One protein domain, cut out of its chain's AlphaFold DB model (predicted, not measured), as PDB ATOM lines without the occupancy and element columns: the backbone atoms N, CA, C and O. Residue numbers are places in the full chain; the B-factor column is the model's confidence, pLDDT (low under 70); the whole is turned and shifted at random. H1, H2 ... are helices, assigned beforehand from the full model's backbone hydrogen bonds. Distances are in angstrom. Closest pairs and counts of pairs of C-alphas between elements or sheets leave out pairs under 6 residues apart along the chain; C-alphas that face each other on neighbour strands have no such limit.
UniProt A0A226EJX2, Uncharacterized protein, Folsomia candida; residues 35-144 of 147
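Overview. This is residues 35 to 144 of the 147 residues of an uncharacterized protein of Folsomia candida (UniProt A0A226EJX2). A long hairpin, H4 and H5 side by side, makes one side of this elongated body; H1 lies opposite, H2 and H3 between. The printed part has 110 residues, with five named helices, H1 to H5, and no named strand. It is all helix and compact: radius of gyration of the C-alphas 14.3 A, spans 45 by 27 by 24 A.

Arrangement. Start at H4, residues 91 to 111: H5, residues 125 to 142, touches it in a hairpin at a shallow tilt of 18 degrees, closest C-alphas 111 and 126, 5.4 A. H3, residues 76 to 83, makes another hairpin with H4, touching residues 101 to 105 alone, closest C-alphas 76 and 105, 6.9 A. Residues 44 to 48 alone of H1, residues 38 to 49, touch H2, residues 57 to 64, closest C-alphas 47 and 64, 4.8 A. In H4 13 of 17 O i to N i+4 pairs are within hydrogen-bond range, in the other helices every one.

Along the chain. Find C-alpha 91 at (-58.387, -22.221, 7.402); H4 runs 31.0 A from there. H5 ends at C-alpha 142, (-47.195, -24.994, 15.802).

Size, cuts and confidence. The printed part has no cut. Links H2 to H3 and H4 to H5 are long. pLDDT is under 70 at 31 residues, among them 114 to 129.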
ATOM      1  N   GLU A  35     -47.394 -14.151   7.304       75.81
ATOM      2  CA  GLU A  35     -46.997 -12.808   6.888       75.81
ATOM      3  C   GLU A  35     -47.429 -11.785   7.940       75.81
ATOM      4  O   GLU A  35     -48.617 -11.579   8.185       75.81
ATOM      5  N   VAL A  36     -46.446 -11.136   8.565       74.19
ATOM      6  CA  VAL A  36     -46.681 -10.049   9.521       74.19
ATOM      7  C   VAL A  36     -46.935  -8.751   8.745       74.19
ATOM      8  O   VAL A  36     -46.067  -8.345   7.964       74.19
ATOM      9  N   PRO A  37     -48.074  -8.064   8.957       75.94
ATOM     10  CA  PRO A  37     -48.340  -6.764   8.348       75.94
ATOM     11  C   PRO A  37     -47.238  -5.734   8.639       75.94
ATOM     12  O   PRO A  37     -46.711  -5.647   9.752       75.94
ATOM     13  N   ALA A  38     -46.884  -4.929   7.632       75.88
ATOM     14  CA  ALA A  38     -45.781  -3.972   7.736       75.88
ATOM     15  C   ALA A  38     -46.024  -2.879   8.793       75.88
ATOM     16  O   ALA A  38     -45.080  -2.439   9.443       75.88
ATOM     17  N   ASP A  39     -47.273  -2.453   8.991       73.12
ATOM     18  CA  ASP A  39     -47.660  -1.479  10.018       73.12
ATOM     19  C   ASP A  39     -47.448  -2.025  11.437       73.12
ATOM     20  O   ASP A  39     -46.902  -1.316  12.288       73.12
ATOM     21  N   ILE A  40     -47.797  -3.295  11.670       75.25
ATOM     22  CA  ILE A  40     -47.544  -3.996  12.937       75.25
ATOM     23  C   ILE A  40     -46.037  -4.111  13.180       75.25
ATOM     24  O   ILE A  40     -45.549  -3.751  14.252       75.25
ATOM     25  N   MET A  41     -45.278  -4.542  12.168       72.50
ATOM     26  CA  MET A  41     -43.826  -4.706  12.279       72.50
ATOM     27  C   MET A  41     -43.115  -3.378  12.582       72.50
ATOM     28  O   MET A  41     -42.283  -3.314  13.487       72.50
ATOM     29  N   LEU A  42     -43.463  -2.297  11.877       71.06
ATOM     30  CA  LEU A  42     -42.885  -0.969  12.108       71.06
ATOM     31  C   LEU A  42     -43.256  -0.407  13.487       71.06
ATOM     32  O   LEU A  42     -42.407   0.190  14.149       71.06
ATOM     33  N   SER A  43     -44.492  -0.630  13.941       71.12
ATOM     34  CA  SER A  43     -44.944  -0.212  15.273       71.12
ATOM     35  C   SER A  43     -44.194  -0.963  16.379       71.12
ATOM     36  O   SER A  43     -43.774  -0.355  17.363       71.12
ATOM     37  N   PHE A  44     -43.948  -2.262  16.187       74.00
ATOM     38  CA  PHE A  44     -43.188  -3.085  17.125       74.00
ATOM     39  C   PHE A  44     -41.720  -2.660  17.185       74.00
ATOM     40  O   PHE A  44     -41.192  -2.446  18.271       74.00
ATOM     41  N   ILE A  45     -41.080  -2.439  16.032       69.06
ATOM     42  CA  ILE A  45     -39.705  -1.923  15.964       69.06
ATOM     43  C   ILE A  45     -39.603  -0.556  16.654       69.06
ATOM     44  O   ILE A  45     -38.663  -0.319  17.409       69.06
ATOM     45  N   GLY A  46     -40.570   0.339  16.434       65.94
ATOM     46  CA  GLY A  46     -40.610   1.651  17.087       65.94
ATOM     47  C   GLY A  46     -40.767   1.569  18.609       65.94
ATOM     48  O   GLY A  46     -40.157   2.358  19.335       65.94
ATOM     49  N   ALA A  47     -41.545   0.606  19.106       72.31
ATOM     50  CA  ALA A  47     -41.669   0.329  20.534       72.31
ATOM     51  C   ALA A  47     -40.378  -0.281  21.110       72.31
ATOM     52  O   ALA A  47     -39.886   0.192  22.133       72.31
ATOM     53  N   ALA A  48     -39.778  -1.254  20.418       70.94
ATOM     54  CA  ALA A  48     -38.542  -1.917  20.830       70.94
ATOM     55  C   ALA A  48     -37.331  -0.968  20.832       70.94
ATOM     56  O   ALA A  48     -36.496  -1.022  21.735       70.94
ATOM     57  N   ALA A  49     -37.252  -0.032  19.881       68.38
ATOM     58  CA  ALA A  49     -36.182   0.967  19.813       68.38
ATOM     59  C   ALA A  49     -36.119   1.868  21.062       68.38
ATOM     60  O   ALA A  49     -35.040   2.314  21.451       68.38
ATOM     61  N   GLN A  50     -37.259   2.100  21.720       64.44
ATOM     62  CA  GLN A  50     -37.341   2.856  22.977       64.44
ATOM     63  C   GLN A  50     -36.880   2.037  24.194       64.44
ATOM     64  O   GLN A  50     -36.716   2.587  25.282       64.44
ATOM     65  N   CYS A  51     -36.640   0.738  24.003       69.50
ATOM     66  CA  CYS A  51     -36.370  -0.233  25.055       69.50
ATOM     67  C   CYS A  51     -34.948  -0.798  25.044       69.50
ATOM     68  O   CYS A  51     -34.592  -1.518  25.966       69.50
ATOM     69  N   LEU A  52     -34.105  -0.406  24.082       65.44
ATOM     70  CA  LEU A  52     -32.723  -0.894  23.914       65.44
ATOM     71  C   LEU A  52     -31.798  -0.670  25.130       65.44
ATOM     72  O   LEU A  52     -30.695  -1.213  25.184       65.44
ATOM     73  N   ALA A  53     -32.201   0.189  26.070       63.56
ATOM     74  CA  ALA A  53     -31.469   0.472  27.304       63.56
ATOM     75  C   ALA A  53     -31.971  -0.333  28.520       63.56
ATOM     76  O   ALA A  53     -31.339  -0.284  29.573       63.56
ATOM     77  N   PHE A  54     -33.089  -1.053  28.390       61.28
ATOM     78  CA  PHE A  54     -33.709  -1.823  29.467       61.28
ATOM     79  C   PHE A  54     -33.176  -3.262  29.469       61.28
ATOM     80  O   PHE A  54     -32.886  -3.824  28.418       61.28
ATOM     81  N   GLU A  55     -33.029  -3.871  30.649       61.56
ATOM     82  CA  GLU A  55     -32.604  -5.277  30.759       61.56
ATOM     83  C   GLU A  55     -33.708  -6.259  30.333       61.56
ATOM     84  O   GLU A  55     -33.395  -7.311  29.782       61.56
ATOM     85  N   ASP A  56     -34.980  -5.893  30.528       64.38
ATOM     86  CA  ASP A  56     -36.157  -6.622  30.037       64.38
ATOM     87  C   ASP A  56     -36.822  -5.841  28.890       64.38
ATOM     88  O   ASP A  56     -37.733  -5.023  29.072       64.38
ATOM     89  N   GLU A  57     -36.313  -6.075  27.678       65.44
ATOM     90  CA  GLU A  57     -36.788  -5.433  26.450       65.44
ATOM     91  C   GLU A  57     -38.247  -5.819  26.127       65.44
ATOM     92  O   GLU A  57     -38.971  -5.012  25.542       65.44
ATOM     93  N   PHE A  58     -38.728  -6.995  26.554       66.94
ATOM     94  CA  PHE A  58     -40.078  -7.492  26.247       66.94
ATOM     95  C   PHE A  58     -41.167  -6.718  26.994       66.94
ATOM     96  O   PHE A  58     -42.130  -6.234  26.382       66.94
ATOM     97  N   LEU A  59     -41.012  -6.561  28.314       67.69
ATOM     98  CA  LEU A  59     -41.972  -5.814  29.127       67.69
ATOM     99  C   LEU A  59     -42.020  -4.343  28.696       67.69
ATOM    100  O   LEU A  59     -43.098  -3.763  28.551       67.69
ATOM    101  N   CYS A  60     -40.852  -3.753  28.440       71.00
ATOM    102  CA  CYS A  60     -40.751  -2.389  27.942       71.00
ATOM    103  C   CYS A  60     -41.413  -2.226  26.566       71.00
ATOM    104  O   CYS A  60     -42.185  -1.284  26.362       71.00
ATOM    105  N   THR A  61     -41.163  -3.149  25.633       75.25
ATOM    106  CA  THR A  61     -41.734  -3.079  24.280       75.25
ATOM    107  C   THR A  61     -43.252  -3.186  24.330       75.25
ATOM    108  O   THR A  61     -43.937  -2.392  23.689       75.25
ATOM    109  N   SER A  62     -43.788  -4.083  25.162       73.12
ATOM    110  CA  SER A  62     -45.236  -4.242  25.347       73.12
ATOM    111  C   SER A  62     -45.900  -2.963  25.869       73.12
ATOM    112  O   SER A  62     -46.996  -2.613  25.449       73.12
ATOM    113  N   TYR A  63     -45.222  -2.220  26.746       74.00
ATOM    114  CA  TYR A  63     -45.708  -0.930  27.242       74.00
ATOM    115  C   TYR A  63     -45.665   0.197  26.212       74.00
ATOM    116  O   TYR A  63     -46.532   1.072  26.220       74.00
ATOM    117  N   ASN A  64     -44.638   0.203  25.364       71.62
ATOM    118  CA  ASN A  64     -44.450   1.233  24.349       71.62
ATOM    119  C   ASN A  64     -45.211   0.934  23.048       71.62
ATOM    120  O   ASN A  64     -45.400   1.844  22.239       71.62
ATOM    121  N   TYR A  65     -45.688  -0.299  22.846       78.69
ATOM    122  CA  TYR A  65     -46.580  -0.633  21.740       78.69
ATOM    123  C   TYR A  65     -47.979  -0.080  22.021       78.69
ATOM    124  O   TYR A  65     -48.733  -0.588  22.856       78.69
ATOM    125  N   HIS A  66     -48.318   1.009  21.333       76.56
ATOM    126  CA  HIS A  66     -49.566   1.727  21.556       76.56
ATOM    127  C   HIS A  66     -50.784   0.800  21.429       76.56
ATOM    128  O   HIS A  66     -50.942   0.110  20.426       76.56
ATOM    129  N   GLY A  67     -51.651   0.813  22.444       77.56
ATOM    130  CA  GLY A  67     -52.868  -0.000  22.492       77.56
ATOM    131  C   GLY A  67     -52.697  -1.383  23.126       77.56
ATOM    132  O   GLY A  67     -53.695  -1.956  23.541       77.56
ATOM    133  N   MET A  68     -51.470  -1.895  23.294       80.38
ATOM    134  CA  MET A  68     -51.249  -3.227  23.878       80.38
ATOM    135  C   MET A  68     -51.596  -3.299  25.365       80.38
ATOM    136  O   MET A  68     -52.024  -4.351  25.834       80.38
ATOM    137  N   ILE A  69     -51.429  -2.196  26.102       81.44
ATOM    138  CA  ILE A  69     -51.719  -2.114  27.536       81.44
ATOM    139  C   ILE A  69     -52.850  -1.114  27.800       81.44
ATOM    140  O   ILE A  69     -52.739   0.071  27.480       81.44
ATOM    141  N   LYS A  70     -53.919  -1.572  28.461       83.50
ATOM    142  CA  LYS A  70     -55.058  -0.767  28.925       83.50
ATOM    143  C   LYS A  70     -55.338  -1.069  30.390       83.50
ATOM    144  O   LYS A  70     -55.456  -2.225  30.780       83.50
ATOM    145  N   ALA A  71     -55.441  -0.020  31.208       82.62
ATOM    146  CA  ALA A  71     -55.616  -0.142  32.660       82.62
ATOM    147  C   ALA A  71     -54.596  -1.106  33.308       82.62
ATOM    148  O   ALA A  71     -54.964  -1.949  34.122       82.62
ATOM    149  N   ASN A  72     -53.320  -0.981  32.918       76.94
ATOM    150  CA  ASN A  72     -52.208  -1.814  33.388       76.94
ATOM    151  C   ASN A  72     -52.359  -3.314  33.081       76.94
ATOM    152  O   ASN A  72     -51.767  -4.138  33.763       76.94
ATOM    153  N   LYS A  73     -53.139  -3.697  32.070       80.44
ATOM    154  CA  LYS A  73     -53.276  -5.086  31.612       80.44
ATOM    155  C   LYS A  73     -53.150  -5.157  30.105       80.44
ATOM    156  O   LYS A  73     -53.369  -4.154  29.432       80.44
ATOM    157  N   ILE A  74     -52.856  -6.344  29.585       81.88
ATOM    158  CA  ILE A  74     -52.960  -6.599  28.149       81.88
ATOM    159  C   ILE A  74     -54.395  -6.307  27.691       81.88
ATOM    160  O   ILE A  74     -55.358  -6.847  28.241       81.88
ATOM    161  N   ASP A  75     -54.532  -5.452  26.681       88.25
ATOM    162  CA  ASP A  75     -55.805  -5.186  26.022       88.25
ATOM    163  C   ASP A  75     -56.096  -6.300  25.006       88.25
ATOM    164  O   ASP A  75     -55.664  -6.272  23.851       88.25
ATOM    165  N   MET A  76     -56.829  -7.321  25.457       85.50
ATOM    166  CA  MET A  76     -57.200  -8.462  24.615       85.50
ATOM    167  C   MET A  76     -58.116  -8.074  23.450       85.50
ATOM    168  O   MET A  76     -58.093  -8.737  22.413       85.50
ATOM    169  N   GLU A  77     -58.918  -7.015  23.588       89.50
ATOM    170  CA  GLU A  77     -59.766  -6.527  22.499       89.50
ATOM    171  C   GLU A  77     -58.896  -5.932  21.390       89.50
ATOM    172  O   GLU A  77     -59.063  -6.271  20.215       89.50
ATOM    173  N   PHE A  78     -57.922  -5.102  21.769       88.06
ATOM    174  CA  PHE A  78     -56.923  -4.577  20.848       88.06
ATOM    175  C   PHE A  78     -56.136  -5.703  20.167       88.06
ATOM    176  O   PHE A  78     -56.099  -5.750  18.938       88.06
ATOM    177  N   LEU A  79     -55.591  -6.663  20.925       85.19
ATOM    178  CA  LEU A  79     -54.834  -7.788  20.358       85.19
ATOM    179  C   LEU A  79     -55.653  -8.611  19.362       85.19
ATOM    180  O   LEU A  79     -55.166  -8.922  18.276       85.19
ATOM    181  N   ARG A  80     -56.908  -8.940  19.689       87.31
ATOM    182  CA  ARG A  80     -57.795  -9.680  18.776       87.31
ATOM    183  C   ARG A  80     -58.135  -8.871  17.523       87.31
ATOM    184  O   ARG A  80     -58.424  -9.460  16.485       87.31
ATOM    185  N   ASN A  81     -58.123  -7.541  17.588       89.19
ATOM    186  CA  ASN A  81     -58.312  -6.694  16.413       89.19
ATOM    187  C   ASN A  81     -57.046  -6.604  15.551       89.19
ATOM    188  O   ASN A  81     -57.162  -6.668  14.330       89.19
ATOM    189  N   GLU A  82     -55.859  -6.539  16.156       84.81
ATOM    190  CA  GLU A  82     -54.585  -6.632  15.431       84.81
ATOM    191  C   GLU A  82     -54.413  -8.004  14.763       84.81
ATOM    192  O   GLU A  82     -54.031  -8.079  13.597       84.81
ATOM    193  N   ALA A  83     -54.799  -9.087  15.444       84.31
ATOM    194  CA  ALA A  83     -54.778 -10.453  14.916       84.31
ATOM    195  C   ALA A  83     -55.562 -10.601  13.596       84.31
ATOM    196  O   ALA A  83     -55.120 -11.294  12.684       84.31
ATOM    197  N   LYS A  84     -56.689  -9.895  13.441       85.31
ATOM    198  CA  LYS A  84     -57.507  -9.920  12.209       85.31
ATOM    199  C   LYS A  84     -56.832  -9.269  11.000       85.31
ATOM    200  O   LYS A  84     -57.331  -9.420   9.889       85.31
ATOM    201  N   LYS A  85     -55.752  -8.508  11.197       84.75
ATOM    202  CA  LYS A  85     -55.005  -7.878  10.099       84.75
ATOM    203  C   LYS A  85     -54.050  -8.850   9.407       84.75
ATOM    204  O   LYS A  85     -53.557  -8.538   8.325       84.75
ATOM    205  N   PHE A  86     -53.764  -9.996  10.022       82.88
ATOM    206  CA  PHE A  86     -52.892 -11.005   9.442       82.88
ATOM    207  C   PHE A  86     -53.588 -11.706   8.278       82.88
ATOM    208  O   PHE A  86     -54.747 -12.109   8.370       82.88
ATOM    209  N   SER A  87     -52.854 -11.865   7.180       77.31
ATOM    210  CA  SER A  87     -53.285 -12.690   6.057       77.31
ATOM    211  C   SER A  87     -52.769 -14.106   6.274       77.31
ATOM    212  O   SER A  87     -51.557 -14.319   6.338       77.31
ATOM    213  N   LEU A  88     -53.682 -15.071   6.398       83.31
ATOM    214  CA  LEU A  88     -53.348 -16.474   6.634       83.31
ATOM    215  C   LEU A  88     -53.700 -17.318   5.400       83.31
ATOM    216  O   LEU A  88     -54.742 -17.092   4.783       83.31
ATOM    217  N   PRO A  89     -52.835 -18.270   5.008       80.94
ATOM    218  CA  PRO A  89     -52.937 -18.940   3.711       80.94
ATOM    219  C   PRO A  89     -54.080 -19.957   3.618       80.94
ATOM    220  O   PRO A  89     -54.523 -20.267   2.511       80.94
ATOM    221  N   ASP A  90     -54.566 -20.481   4.747       83.88
ATOM    222  CA  ASP A  90     -55.606 -21.507   4.780       83.88
ATOM    223  C   ASP A  90     -56.369 -21.539   6.132       83.88
ATOM    224  O   ASP A  90     -55.881 -21.009   7.138       83.88
ATOM    225  N   PRO A  91     -57.565 -22.164   6.187       86.44
ATOM    226  CA  PRO A  91     -58.387 -22.221   7.402       86.44
ATOM    227  C   PRO A  91     -57.757 -22.961   8.590       86.44
ATOM    228  O   PRO A  91     -58.102 -22.680   9.737       86.44
ATOM    229  N   GLU A  92     -56.865 -23.920   8.346       86.12
ATOM    230  CA  GLU A  92     -56.198 -24.669   9.412       86.12
ATOM    231  C   GLU A  92     -55.093 -23.811  10.050       86.12
ATOM    232  O   GLU A  92     -54.979 -23.764  11.276       86.12
ATOM    233  N   THR A  93     -54.363 -23.033   9.245       83.62
ATOM    234  CA  THR A  93     -53.449 -21.993   9.739       83.62
ATOM    235  C   THR A  93     -54.201 -20.913  10.526       83.62
ATOM    236  O   THR A  93     -53.740 -20.524  11.599       83.62
ATOM    237  N   GLN A  94     -55.391 -20.488  10.075       85.12
ATOM    238  CA  GLN A  94     -56.257 -19.575  10.842       85.12
ATOM    239  C   GLN A  94     -56.618 -20.137  12.213       85.12
ATOM    240  O   GLN A  94     -56.436 -19.463  13.222       85.12
ATOM    241  N   LYS A  95     -57.071 -21.390  12.271       86.94
ATOM    242  CA  LYS A  95     -57.450 -22.031  13.533       86.94
ATOM    243  C   LYS A  95     -56.288 -22.083  14.529       86.94
ATOM    244  O   LYS A  95     -56.494 -21.860  15.718       86.94
ATOM    245  N   ARG A  96     -55.073 -22.376  14.063       85.31
ATOM    246  CA  ARG A  96     -53.864 -22.391  14.906       85.31
ATOM    247  C   ARG A  96     -53.482 -20.994  15.365       85.31
ATOM    248  O   ARG A  96     -53.142 -20.800  16.525       85.31
ATOM    249  N   PHE A  97     -53.577 -20.016  14.474       85.31
ATOM    250  CA  PHE A  97     -53.344 -18.625  14.830       85.31
ATOM    251  C   PHE A  97     -54.336 -18.145  15.898       85.31
ATOM    252  O   PHE A  97     -53.918 -17.555  16.890       85.31
ATOM    253  N   ASP A  98     -55.618 -18.496  15.779       87.12
ATOM    254  CA  ASP A  98     -56.628 -18.204  16.801       87.12
ATOM    255  C   ASP A  98     -56.283 -18.877  18.145       87.12
ATOM    256  O   ASP A  98     -56.382 -18.242  19.194       87.12
ATOM    257  N   GLN A  99     -55.781 -20.121  18.127       87.75
ATOM    258  CA  GLN A  99     -55.287 -20.806  19.333       87.75
ATOM    259  C   GLN A  99     -54.089 -20.092  19.975       87.75
ATOM    260  O   GLN A  99     -53.996 -20.050  21.202       87.75
ATOM    261  N   LEU A 100     -53.178 -19.521  19.178       86.31
ATOM    262  CA  LEU A 100     -52.067 -18.712  19.691       86.31
ATOM    263  C   LEU A 100     -52.562 -17.397  20.300       86.31
ATOM    264  O   LEU A 100     -52.083 -17.001  21.360       86.31
ATOM    265  N   VAL A 101     -53.541 -16.735  19.677       87.50
ATOM    266  CA  VAL A 101     -54.160 -15.516  20.223       87.50
ATOM    267  C   VAL A 101     -54.859 -15.811  21.553       87.50
ATOM    268  O   VAL A 101     -54.700 -15.056  22.512       87.50
ATOM    269  N   ASP A 102     -55.574 -16.932  21.654       87.69
ATOM    270  CA  ASP A 102     -56.183 -17.382  22.910       87.69
ATOM    271  C   ASP A 102     -55.123 -17.759  23.963       87.69
ATOM    272  O   ASP A 102     -55.305 -17.511  25.158       87.69
ATOM    273  N   ALA A 103     -53.978 -18.309  23.543       85.62
ATOM    274  CA  ALA A 103     -52.863 -18.599  24.440       85.62
ATOM    275  C   ALA A 103     -52.280 -17.333  25.089       85.62
ATOM    276  O   ALA A 103     -51.897 -17.395  26.260       85.62
ATOM    277  N   VAL A 104     -52.283 -16.191  24.386       83.50
ATOM    278  CA  VAL A 104     -51.885 -14.899  24.974       83.50
ATOM    279  C   VAL A 104     -52.765 -14.557  26.171       83.50
ATOM    280  O   VAL A 104     -52.245 -14.165  27.209       83.50
ATOM    281  N   GLU A 105     -54.080 -14.771  26.080       83.44
ATOM    282  CA  GLU A 105     -55.007 -14.512  27.190       83.44
ATOM    283  C   GLU A 105     -54.694 -15.389  28.410       83.44
ATOM    284  O   GLU A 105     -54.646 -14.909  29.544       83.44
ATOM    285  N   ILE A 106     -54.424 -16.675  28.170       85.25
ATOM    286  CA  ILE A 106     -54.091 -17.644  29.221       85.25
ATOM    287  C   ILE A 106     -52.776 -17.265  29.910       85.25
ATOM    288  O   ILE A 106     -52.694 -17.280  31.140       85.25
ATOM    289  N   CYS A 107     -51.745 -16.928  29.135       82.62
ATOM    290  CA  CYS A 107     -50.431 -16.597  29.675       82.62
ATOM    291  C   CYS A 107     -50.405 -15.204  30.323       82.62
ATOM    292  O   CYS A 107     -49.713 -15.021  31.326       82.62
ATOM    293  N   ALA A 108     -51.201 -14.244  29.840       79.12
ATOM    294  CA  ALA A 108     -51.285 -12.882  30.377       79.12
ATOM    295  C   ALA A 108     -51.646 -12.836  31.872       79.12
ATOM    296  O   ALA A 108     -51.217 -11.924  32.582       79.12
ATOM    297  N   VAL A 109     -52.372 -13.837  32.384       78.94
ATOM    298  CA  VAL A 109     -52.708 -13.957  33.816       78.94
ATOM    299  C   VAL A 109     -51.454 -13.984  34.704       78.94
ATOM    300  O   VAL A 109     -51.492 -13.478  35.825       78.94
ATOM    301  N   ILE A 110     -50.333 -14.518  34.203       74.19
ATOM    302  CA  ILE A 110     -49.048 -14.605  34.922       74.19
ATOM    303  C   ILE A 110     -48.467 -13.214  35.193       74.19
ATOM    304  O   ILE A 110     -47.865 -12.980  36.245       74.19
ATOM    305  N   LEU A 111     -48.663 -12.283  34.258       69.94
ATOM    306  CA  LEU A 111     -48.155 -10.916  34.363       69.94
ATOM    307  C   LEU A 111     -48.912 -10.143  35.452       69.94
ATOM    308  O   LEU A 111     -48.301  -9.415  36.241       69.94
ATOM    309  N   GLY A 112     -50.216 -10.395  35.588       71.19
ATOM    310  CA  GLY A 112     -51.085  -9.651  36.494       71.19
ATOM    311  C   GLY A 112     -51.202  -8.190  36.061       71.19
ATOM    312  O   GLY A 112     -51.202  -7.893  34.866       71.19
ATOM    313  N   ASP A 113     -51.307  -7.278  37.026       72.69
ATOM    314  CA  ASP A 113     -51.213  -5.851  36.727       72.69
ATOM    315  C   ASP A 113     -49.762  -5.525  36.377       72.69
ATOM    316  O   ASP A 113     -48.834  -5.746  37.159       72.69
ATOM    317  N   PHE A 114     -49.577  -5.005  35.177       67.31
ATOM    318  CA  PHE A 114     -48.311  -4.500  34.717       67.31
ATOM    319  C   PHE A 114     -47.952  -3.252  35.531       67.31
ATOM    320  O   PHE A 114     -48.745  -2.320  35.656       67.31
ATOM    321  N   GLU A 115     -46.714  -3.163  36.002       65.94
ATOM    322  CA  GLU A 115     -46.152  -1.904  36.490       65.94
ATOM    323  C   GLU A 115     -45.402  -1.216  35.360       65.94
ATOM    324  O   GLU A 115     -44.725  -1.879  34.573       65.94
ATOM    325  N   LYS A 116     -45.525   0.112  35.257       66.62
ATOM    326  CA  LYS A 116     -44.781   0.861  34.246       66.62
ATOM    327  C   LYS A 116     -43.277   0.605  34.457       66.62
ATOM    328  O   LYS A 116     -42.797   0.813  35.577       66.62
ATOM    329  N   PRO A 117     -42.529   0.187  33.421       62.84
ATOM    330  CA  PRO A 117     -41.101  -0.047  33.534       62.84
ATOM    331  C   PRO A 117     -40.390   1.235  33.959       62.84
ATOM    332  O   PRO A 117     -40.686   2.325  33.460       62.84
ATOM    333  N   ASN A 118     -39.459   1.103  34.893       62.62
ATOM    334  CA  ASN A 118     -38.529   2.138  35.310       62.62
ATOM    335  C   ASN A 118     -37.139   1.510  35.502       62.62
ATOM    336  O   ASN A 118     -36.986   0.291  35.516       62.62
ATOM    337  N   GLU A 119     -36.115   2.341  35.671       57.72
ATOM    338  CA  GLU A 119     -34.718   1.892  35.781       57.72
ATOM    339  C   GLU A 119     -34.440   0.981  36.999       57.72
ATOM    340  O   GLU A 119     -33.359   0.413  37.102       57.72
ATOM    341  N   SER A 120     -35.391   0.817  37.927       57.53
ATOM    342  CA  SER A 120     -35.243   0.031  39.161       57.53
ATOM    343  C   SER A 120     -36.075  -1.260  39.221       57.53
ATOM    344  O   SER A 120     -35.861  -2.059  40.129       57.53
ATOM    345  N   ASN A 121     -36.985  -1.507  38.266       57.00
ATOM    346  CA  ASN A 121     -37.821  -2.721  38.196       57.00
ATOM    347  C   ASN A 121     -37.501  -3.612  36.975       57.00
ATOM    348  O   ASN A 121     -38.347  -4.367  36.501       57.00
ATOM    349  N   LEU A 122     -36.250  -3.532  36.506       52.97
ATOM    350  CA  LEU A 122     -35.730  -4.061  35.238       52.97
ATOM    351  C   LEU A 122     -35.752  -5.589  35.068       52.97
ATOM    352  O   LEU A 122     -35.509  -6.062  33.963       52.97
ATOM    353  N   ILE A 123     -36.059  -6.359  36.117       52.00
ATOM    354  CA  ILE A 123     -36.211  -7.816  36.037       52.00
ATOM    355  C   ILE A 123     -37.625  -8.176  36.473       52.00
ATOM    356  O   ILE A 123     -37.924  -8.272  37.667       52.00
ATOM    357  N   CYS A 124     -38.504  -8.422  35.505       60.66
ATOM    358  CA  CYS A 124     -39.812  -8.969  35.804       60.66
ATOM    359  C   CYS A 124     -39.735 -10.497  35.716       60.66
ATOM    360  O   CYS A 124     -39.907 -11.080  34.651       60.66
ATOM    361  N   ALA A 125     -39.517 -11.184  36.845       61.19
ATOM    362  CA  ALA A 125     -39.559 -12.655  36.890       61.19
ATOM    363  C   ALA A 125     -40.860 -13.222  36.273       61.19
ATOM    364  O   ALA A 125     -40.861 -14.288  35.663       61.19
ATOM    365  N   LYS A 126     -41.960 -12.460  36.354       65.88
ATOM    366  CA  LYS A 126     -43.234 -12.785  35.703       65.88
ATOM    367  C   LYS A 126     -43.174 -12.710  34.175       65.88
ATOM    368  O   LYS A 126     -43.846 -13.505  33.529       65.88
ATOM    369  N   ALA A 127     -42.398 -11.791  33.598       66.00
ATOM    370  CA  ALA A 127     -42.215 -11.695  32.149       66.00
ATOM    371  C   ALA A 127     -41.480 -12.920  31.600       66.00
ATOM    372  O   ALA A 127     -41.893 -13.466  30.579       66.00
ATOM    373  N   GLN A 128     -40.477 -13.426  32.325       67.25
ATOM    374  CA  GLN A 128     -39.834 -14.690  31.973       67.25
ATOM    375  C   GLN A 128     -40.836 -15.855  32.010       67.25
ATOM    376  O   GLN A 128     -40.967 -16.579  31.027       67.25
ATOM    377  N   THR A 129     -41.608 -16.003  33.091       69.38
ATOM    378  CA  THR A 129     -42.626 -17.067  33.192       69.38
ATOM    379  C   THR A 129     -43.729 -16.924  32.133       69.38
ATOM    380  O   THR A 129     -44.232 -17.921  31.616       69.38
ATOM    381  N   HIS A 130     -44.096 -15.695  31.762       76.69
ATOM    382  CA  HIS A 130     -44.997 -15.432  30.642       76.69
ATOM    383  C   HIS A 130     -44.387 -15.882  29.310       76.69
ATOM    384  O   HIS A 130     -45.058 -16.562  28.539       76.69
ATOM    385  N   SER A 131     -43.120 -15.550  29.052       72.81
ATOM    386  CA  SER A 131     -42.406 -15.979  27.846       72.81
ATOM    387  C   SER A 131     -42.318 -17.503  27.758       72.81
ATOM    388  O   SER A 131     -42.574 -18.060  26.699       72.81
ATOM    389  N   GLU A 132     -42.020 -18.186  28.864       78.50
ATOM    390  CA  GLU A 132     -41.994 -19.653  28.934       78.50
ATOM    391  C   GLU A 132     -43.385 -20.262  28.687       78.50
ATOM    392  O   GLU A 132     -43.510 -21.280  28.004       78.50
ATOM    393  N   CYS A 133     -44.445 -19.627  29.200       82.56
ATOM    394  CA  CYS A 133     -45.824 -20.018  28.915       82.56
ATOM    395  C   CYS A 133     -46.145 -19.885  27.421       82.56
ATOM    396  O   CYS A 133     -46.654 -20.834  26.823       82.56
ATOM    397  N   MET A 134     -45.815 -18.741  26.814       83.50
ATOM    398  CA  MET A 134     -46.049 -18.488  25.392       83.50
ATOM    399  C   MET A 134     -45.259 -19.447  24.505       83.50
ATOM    400  O   MET A 134     -45.839 -20.023  23.590       83.50
ATOM    401  N   GLU A 135     -43.985 -19.683  24.817       82.56
ATOM    402  CA  GLU A 135     -43.131 -20.621  24.085       82.56
ATOM    403  C   GLU A 135     -43.716 -22.033  24.114       82.56
ATOM    404  O   GLU A 135     -43.892 -22.672  23.079       82.56
ATOM    405  N   LYS A 136     -44.118 -22.511  25.296       84.25
ATOM    406  CA  LYS A 136     -44.754 -23.824  25.426       84.25
ATOM    407  C   LYS A 136     -46.016 -23.933  24.566       84.25
ATOM    408  O   LYS A 136     -46.219 -24.949  23.907       84.25
ATOM    409  N   ARG A 137     -46.862 -22.898  24.562       86.19
ATOM    410  CA  ARG A 137     -48.091 -22.868  23.752       86.19
ATOM    411  C   ARG A 137     -47.797 -22.809  22.261       86.19
ATOM    412  O   ARG A 137     -48.460 -23.501  21.495       86.19
ATOM    413  N   PHE A 138     -46.783 -22.047  21.867       84.19
ATOM    414  CA  PHE A 138     -46.314 -22.008  20.492       84.19
ATOM    415  C   PHE A 138     -45.865 -23.395  20.025       84.19
ATOM    416  O   PHE A 138     -46.344 -23.867  18.999       84.19
ATOM    417  N   GLN A 139     -45.048 -24.101  20.809       83.50
ATOM    418  CA  GLN A 139     -44.627 -25.465  20.474       83.50
ATOM    419  C   GLN A 139     -45.812 -26.443  20.411       83.50
ATOM    420  O   GLN A 139     -45.912 -27.216  19.465       83.50
ATOM    421  N   GLU A 140     -46.756 -26.386  21.357       85.06
ATOM    422  CA  GLU A 140     -47.955 -27.245  21.353       85.06
ATOM    423  C   GLU A 140     -48.834 -27.047  20.106       85.06
ATOM    424  O   GLU A 140     -49.382 -28.017  19.580       85.06
ATOM    425  N   VAL A 141     -48.978 -25.804  19.636       84.19
ATOM    426  CA  VAL A 141     -49.858 -25.452  18.511       84.19
ATOM    427  C   VAL A 141     -49.150 -25.602  17.164       84.19
ATOM    428  O   VAL A 141     -49.720 -26.148  16.218       84.19
ATOM    429  N   CYS A 142     -47.914 -25.121  17.065       81.44
ATOM    430  CA  CYS A 142     -47.195 -24.994  15.802       81.44
ATOM    431  C   CYS A 142     -46.181 -26.099  15.532       81.44
ATOM    432  O   CYS A 142     -45.895 -26.344  14.362       81.44
ATOM    433  N   ASN A 143     -45.696 -26.799  16.561       77.19
ATOM    434  CA  ASN A 143     -44.734 -27.898  16.436       77.19
ATOM    435  C   ASN A 143     -45.118 -29.103  17.329       77.19
ATOM    436  O   ASN A 143     -44.304 -29.555  18.143       77.19
ATOM    437  N   PRO A 144     -46.356 -29.632  17.238       65.62
ATOM    438  CA  PRO A 144     -46.779 -30.738  18.089       65.62
ATOM    439  C   PRO A 144     -45.899 -31.977  17.847       65.62
ATOM    440  O   PRO A 144     -45.568 -32.286  16.699       65.62
TER     441      PRO A 144